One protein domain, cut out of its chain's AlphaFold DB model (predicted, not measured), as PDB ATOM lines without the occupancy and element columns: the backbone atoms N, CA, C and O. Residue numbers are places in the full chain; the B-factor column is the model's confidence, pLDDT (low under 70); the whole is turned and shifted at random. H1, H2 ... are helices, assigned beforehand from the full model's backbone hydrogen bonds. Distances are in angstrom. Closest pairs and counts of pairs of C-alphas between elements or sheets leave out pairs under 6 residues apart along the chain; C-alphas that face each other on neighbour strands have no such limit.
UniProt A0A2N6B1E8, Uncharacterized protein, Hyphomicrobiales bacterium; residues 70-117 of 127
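AT A GLANCE: This is residues 70 to 117 of the 127 residues of an uncharacterized protein of Hyphomicrobiales bacterium (UniProt A0A2N6B1E8). Three helices in a row along the chain make an open U, with H2 as its base and H1 and H3 as two arms that rise from its two ends on the same side. The middle of the U is empty, and H1 meets H2 at a corner near their joined ends. The printed part has 48 residues with three named helices, H1, H2 and H3 in that order, and no named strand; the class is all helix. It is only just extended, close to loose, with a radius of gyration of the C-alphas of 14.8 A, and it is only just elongated, with spans of 35 by 23 by 16 A.

IN THESE COORDINATES: H1 takes residues 70 to 87 and is 25.8 A long, from C-alpha 70 at (164.911, 287.145, 159.293) to C-alpha 87 at (155.397, 282.863, 182.922). H2 takes residues 91 to 103 and is 18.8 A long. H3 takes residues 106 to 114 and ends with C-alpha 114 at (143.740, 264.413, 155.476).

HOW THE PARTS SIT: H1 and H2 only just touch, with 3 pairs of C-alphas within 8 A, made by residues 80 to 84 of H1 and residue 91 of H2 alone. The closest C-alphas are those of Cys 84 and Met 91, 6.0 A apart. Their lines stand at 78 degrees, about perpendicular. H2 and H3 meet only through their link. H1 and H3 are apart. In H1, H2 and H3 every O i to N i+4 pair is within hydrogen-bond range.

THE WHOLE: The two C-alphas farthest apart are those of Lys 88 and Pro 117, at 37.5 A. Residues 70 to 79, which belong to H1, stand free, and so do residues 95 to 117, of which 95 to 103 belong to H2 and 106 to 114 to H3. The links from H1 to H2 and from H2 to H3 are tight. The printed part has no cut. The mean pLDDT of the printed part is 95.1, and no printed residue is under 70.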
ATOM      1  N   ALA A  70     163.928 287.541 158.286       98.06
ATOM      2  CA  ALA A  70     164.911 287.145 159.293       98.06
ATOM      3  C   ALA A  70     164.836 288.035 160.545       98.06
ATOM      4  O   ALA A  70     164.934 287.526 161.664       98.06
ATOM      5  N   GLN A  71     164.589 289.336 160.372       98.44
ATOM      6  CA  GLN A  71     164.338 290.262 161.473       98.44
ATOM      7  C   GLN A  71     163.088 289.869 162.273       98.44
ATOM      8  O   GLN A  71     163.157 289.796 163.500       98.44
ATOM      9  N   GLU A  72     161.971 289.570 161.604       98.38
ATOM     10  CA  GLU A  72     160.732 289.176 162.290       98.38
ATOM     11  C   GLU A  72     160.873 287.827 163.013       98.38
ATOM     12  O   GLU A  72     160.382 287.674 164.132       98.38
ATOM     13  N   VAL A  73     161.625 286.869 162.451       98.56
ATOM     14  CA  VAL A  73     161.984 285.623 163.156       98.56
ATOM     15  C   VAL A  73     162.755 285.928 164.444       98.56
ATOM     16  O   VAL A  73     162.433 285.378 165.497       98.56
ATOM     17  N   GLY A  74     163.735 286.837 164.395       98.62
ATOM     18  CA  GLY A  74     164.461 287.280 165.588       98.62
ATOM     19  C   GLY A  74     163.544 287.938 166.627       98.62
ATOM     20  O   GLY A  74     163.642 287.635 167.819       98.62
ATOM     21  N   GLY A  75     162.612 288.780 166.177       98.50
ATOM     22  CA  GLY A  75     161.604 289.419 167.028       98.50
ATOM     23  C   GLY A  75     160.703 288.410 167.745       98.50
ATOM     24  O   GLY A  75     160.506 288.502 168.960       98.50
ATOM     25  N   VAL A  76     160.221 287.395 167.026       98.44
ATOM     26  CA  VAL A  76     159.444 286.286 167.600       98.44
ATOM     27  C   VAL A  76     160.261 285.520 168.641       98.44
ATOM     28  O   VAL A  76     159.769 285.277 169.739       98.44
ATOM     29  N   MET A  77     161.516 285.170 168.344       98.56
ATOM     30  CA  MET A  77     162.354 284.415 169.285       98.56
ATOM     31  C   MET A  77     162.589 285.178 170.595       98.56
ATOM     32  O   MET A  77     162.485 284.599 171.677       98.56
ATOM     33  N   VAL A  78     162.878 286.479 170.510       98.81
ATOM     34  CA  VAL A  78     163.117 287.322 171.692       98.81
ATOM     35  C   VAL A  78     161.841 287.488 172.519       98.81
ATOM     36  O   VAL A  78     161.886 287.375 173.745       98.81
ATOM     37  N   THR A  79     160.702 287.731 171.871       98.56
ATOM     38  CA  THR A  79     159.433 287.948 172.581       98.56
ATOM     39  C   THR A  79     158.873 286.661 173.184       98.56
ATOM     40  O   THR A  79     158.399 286.701 174.319       98.56
ATOM     41  N   LEU A  80     159.016 285.512 172.511       98.69
ATOM     42  CA  LEU A  80     158.677 284.205 173.080       98.69
ATOM     43  C   LEU A  80     159.511 283.912 174.333       98.69
ATOM     44  O   LEU A  80     158.952 283.565 175.372       98.69
ATOM     45  N   ALA A  81     160.831 284.119 174.278       98.69
ATOM     46  CA  ALA A  81     161.699 283.922 175.438       98.69
ATOM     47  C   ALA A  81     161.327 284.856 176.606       98.69
ATOM     48  O   ALA A  81     161.288 284.426 177.760       98.69
ATOM     49  N   ALA A  82     161.007 286.123 176.321       98.75
ATOM     50  CA  ALA A  82     160.558 287.078 177.333       98.75
ATOM     51  C   ALA A  82     159.220 286.666 177.974       98.75
ATOM     52  O   ALA A  82     159.090 286.726 179.199       98.75
ATOM     53  N   LEU A  83     158.255 286.202 177.174       98.62
ATOM     54  CA  LEU A  83     156.982 285.682 177.671       98.62
ATOM     55  C   LEU A  83     157.199 284.449 178.556       98.62
ATOM     56  O   LEU A  83     156.683 284.401 179.670       98.62
ATOM     57  N   CYS A  84     158.015 283.490 178.112       98.69
ATOM     58  CA  CYS A  84     158.367 282.312 178.905       98.69
ATOM     59  C   CYS A  84     159.021 282.692 180.243       98.69
ATOM     60  O   CYS A  84     158.642 282.140 181.273       98.69
ATOM     61  N   ASN A  85     159.918 283.684 180.268       98.75
ATOM     62  CA  ASN A  85     160.500 284.192 181.515       98.75
ATOM     63  C   ASN A  85     159.432 284.770 182.458       98.75
ATOM     64  O   ASN A  85     159.432 284.456 183.649       98.75
ATOM     65  N   ALA A  86     158.501 285.577 181.935       98.62
ATOM     66  CA  ALA A  86     157.411 286.154 182.724       98.62
ATOM     67  C   ALA A  86     156.466 285.078 183.293       98.62
ATOM     68  O   ALA A  86     155.995 285.202 184.423       98.62
ATOM     69  N   GLN A  87     156.242 283.999 182.538       98.44
ATOM     70  CA  GLN A  87     155.397 282.863 182.922       98.44
ATOM     71  C   GLN A  87     156.152 281.755 183.681       98.44
ATOM     72  O   GLN A  87     155.541 280.774 184.099       98.44
ATOM     73  N   LYS A  88     157.470 281.901 183.891       98.19
ATOM     74  CA  LYS A  88     158.356 280.897 184.514       98.19
ATOM     75  C   LYS A  88     158.344 279.538 183.795       98.19
ATOM     76  O   LYS A  88     158.369 278.487 184.434       98.19
ATOM     77  N   ILE A  89     158.317 279.563 182.466       98.38
ATOM     78  CA  ILE A  89     158.337 278.382 181.599       98.38
ATOM     79  C   ILE A  89     159.746 278.198 181.028       98.38
ATOM     80  O   ILE A  89     160.323 279.135 180.479       98.38
ATOM     81  N   ASP A  90     160.287 276.980 181.103       98.50
ATOM     82  CA  ASP A  90     161.476 276.605 180.332       98.50
ATOM     83  C   ASP A  90     161.088 276.419 178.858       98.50
ATOM     84  O   ASP A  90     160.540 275.387 178.466       98.50
ATOM     85  N   MET A  91     161.366 277.442 178.045       98.25
ATOM     86  CA  MET A  91     161.056 277.460 176.613       98.25
ATOM     87  C   MET A  91     161.678 276.269 175.869       98.25
ATOM     88  O   MET A  91     161.017 275.643 175.040       98.25
ATOM     89  N   ALA A  92     162.944 275.949 176.156       97.38
ATOM     90  CA  ALA A  92     163.649 274.879 175.461       97.38
ATOM     91  C   ALA A  92     163.102 273.511 175.887       97.38
ATOM     92  O   ALA A  92     162.764 272.693 175.032       97.38
ATOM     93  N   GLY A  93     162.937 273.291 177.195       97.81
ATOM     94  CA  GLY A  93     162.349 272.063 177.732       97.81
ATOM     95  C   GLY A  93     160.928 271.802 177.221       97.81
ATOM     96  O   GLY A  93     160.615 270.674 176.835       97.81
ATOM     97  N   ALA A  94     160.087 272.840 177.140       98.19
ATOM     98  CA  ALA A  94     158.740 272.739 176.578       98.19
ATOM     99  C   ALA A  94     158.765 272.320 175.098       98.19
ATOM    100  O   ALA A  94     158.032 271.411 174.704       98.19
ATOM    101  N   GLY A  95     159.658 272.915 174.298       97.12
ATOM    102  CA  GLY A  95     159.857 272.535 172.899       97.12
ATOM    103  C   GLY A  95     160.293 271.075 172.730       97.12
ATOM    104  O   GLY A  95     159.747 270.362 171.888       97.12
ATOM    105  N   GLU A  96     161.234 270.591 173.548       96.88
ATOM    106  CA  GLU A  96     161.684 269.190 173.499       96.88
ATOM    107  C   GLU A  96     160.585 268.195 173.887       96.88
ATOM    108  O   GLU A  96     160.438 267.140 173.255       96.88
ATOM    109  N   ALA A  97     159.796 268.524 174.914       96.56
ATOM    110  CA  ALA A  97     158.663 267.712 175.341       96.56
ATOM    111  C   ALA A  97     157.578 267.651 174.253       96.56
ATOM    112  O   ALA A  97     157.052 266.572 173.961       96.56
ATOM    113  N   GLU A  98     157.284 268.787 173.616       97.31
ATOM    114  CA  GLU A  98     156.356 268.886 172.489       97.31
ATOM    115  C   GLU A  98     156.813 268.026 171.315       97.31
ATOM    116  O   GLU A  98     156.075 267.145 170.866       97.31
ATOM    117  N   LEU A  99     158.058 268.217 170.873       96.00
ATOM    118  CA  LEU A  99     158.627 267.469 169.761       96.00
ATOM    119  C   LEU A  99     158.593 265.961 170.041       96.00
ATOM    120  O   LEU A  99     158.170 265.180 169.190       96.00
ATOM    121  N   SER A 100     158.969 265.545 171.252       94.88
ATOM    122  CA  SER A 100     158.910 264.138 171.667       94.88
ATOM    123  C   SER A 100     157.488 263.575 171.613       94.88
ATOM    124  O   SER A 100     157.296 262.445 171.164       94.88
ATOM    125  N   ARG A 101     156.480 264.357 172.019       95.75
ATOM    126  CA  ARG A 101     155.075 263.936 171.980       95.75
ATOM    127  C   ARG A 101     154.542 263.816 170.554       95.75
ATOM    128  O   ARG A 101     153.855 262.849 170.248       95.75
ATOM    129  N   VAL A 102     154.829 264.762 169.658       95.38
ATOM    130  CA  VAL A 102     154.276 264.706 168.288       95.38
ATOM    131  C   VAL A 102     154.847 263.551 167.465       95.38
ATOM    132  O   VAL A 102     154.167 263.039 166.573       95.38
ATOM    133  N   TRP A 103     156.042 263.061 167.807       94.75
ATOM    134  CA  TRP A 103     156.571 261.809 167.259       94.75
ATOM    135  C   TRP A 103     155.707 260.590 167.606       94.75
ATOM    136  O   TRP A 103     155.619 259.670 166.798       94.75
ATOM    137  N   THR A 104     155.034 260.572 168.760       94.81
ATOM    138  CA  THR A 104     154.158 259.454 169.153       94.81
ATOM    139  C   THR A 104     152.730 259.593 168.625       94.81
ATOM    140  O   THR A 104     151.926 258.691 168.829       94.81
ATOM    141  N   ARG A 105     152.393 260.712 167.968       95.31
ATOM    142  CA  ARG A 105     151.030 261.045 167.510       95.31
ATOM    143  C   ARG A 105     150.910 261.187 165.991       95.31
ATOM    144  O   ARG A 105     149.952 261.780 165.501       95.31
ATOM    145  N   MET A 106     151.876 260.668 165.235       94.25
ATOM    146  CA  MET A 106     151.943 260.876 163.783       94.25
ATOM    147  C   MET A 106     150.672 260.428 163.053       94.25
ATOM    148  O   MET A 106     150.201 261.144 162.175       94.25
ATOM    149  N   ASP A 107     150.087 259.289 163.427       93.75
ATOM    150  CA  ASP A 107     148.894 258.767 162.749       93.75
ATOM    151  C   ASP A 107     147.657 259.642 162.997       93.75
ATOM    152  O   ASP A 107     146.925 259.958 162.057       93.75
ATOM    153  N   GLU A 108     147.470 260.137 164.224       93.25
ATOM    154  CA  GLU A 108     146.411 261.104 164.547       93.25
ATOM    155  C   GLU A 108     146.585 262.411 163.763       93.25
ATOM    156  O   GLU A 108     145.621 262.978 163.248       93.25
ATOM    157  N   ILE A 109     147.824 262.895 163.660       91.81
ATOM    158  CA  ILE A 109     148.151 264.141 162.961       91.81
ATOM    159  C   ILE A 109     147.917 263.992 161.454       91.81
ATOM    160  O   ILE A 109     147.341 264.886 160.834       91.81
ATOM    161  N   ARG A 110     148.283 262.848 160.869       92.06
ATOM    162  CA  ARG A 110     147.999 262.519 159.464       92.06
ATOM    163  C   ARG A 110     146.504 262.456 159.183       92.06
ATOM    164  O   ARG A 110     146.058 263.033 158.196       92.06
ATOM    165  N   ALA A 111     145.729 261.813 160.056       90.44
ATOM    166  CA  ALA A 111     144.277 261.744 159.913       90.44
ATOM    167  C   ALA A 111     143.642 263.146 159.940       90.44
ATOM    168  O   ALA A 111     142.835 263.477 159.072       90.44
ATOM    169  N   LYS A 112     144.070 264.004 160.878       85.88
ATOM    170  CA  LYS A 112     143.633 265.408 160.934       85.88
ATOM    171  C   LYS A 112     144.015 266.183 159.675       85.88
ATOM    172  O   LYS A 112     143.203 266.953 159.176       85.88
ATOM    173  N   GLN A 113     145.226 265.981 159.158       85.12
ATOM    174  CA  GLN A 113     145.686 266.640 157.937       85.12
ATOM    175  C   GLN A 113     144.855 266.224 156.718       85.12
ATOM    176  O   GLN A 113     144.446 267.081 155.942       85.12
ATOM    177  N   ALA A 114     144.552 264.932 156.576       85.56
ATOM    178  CA  ALA A 114     143.740 264.413 155.476       85.56
ATOM    179  C   ALA A 114     142.296 264.949 155.487       85.56
ATOM    180  O   ALA A 114     141.669 265.041 154.434       85.56
ATOM    181  N   ALA A 115     141.778 265.325 156.661       83.56
ATOM    182  CA  ALA A 115     140.441 265.892 156.824       83.56
ATOM    183  C   ALA A 115     140.367 267.413 156.574       83.56
ATOM    184  O   ALA A 115     139.272 267.981 156.590       83.56
ATOM    185  N   LYS A 116     141.498 268.105 156.363       76.19
ATOM    186  CA  LYS A 116     141.488 269.560 156.159       76.19
ATOM    187  C   LYS A 116     140.901 269.936 154.790       76.19
ATOM    188  O   LYS A 116     141.321 269.383 153.771       76.19
ATOM    189  N   PRO A 117     139.994 270.929 154.728       76.12
ATOM    190  CA  PRO A 117     139.569 271.522 153.471       76.12
ATOM    191  C   PRO A 117     140.776 272.132 152.760       76.12
ATOM    192  O   PRO A 117     141.575 272.846 153.371       76.12
TER     193      PRO A 117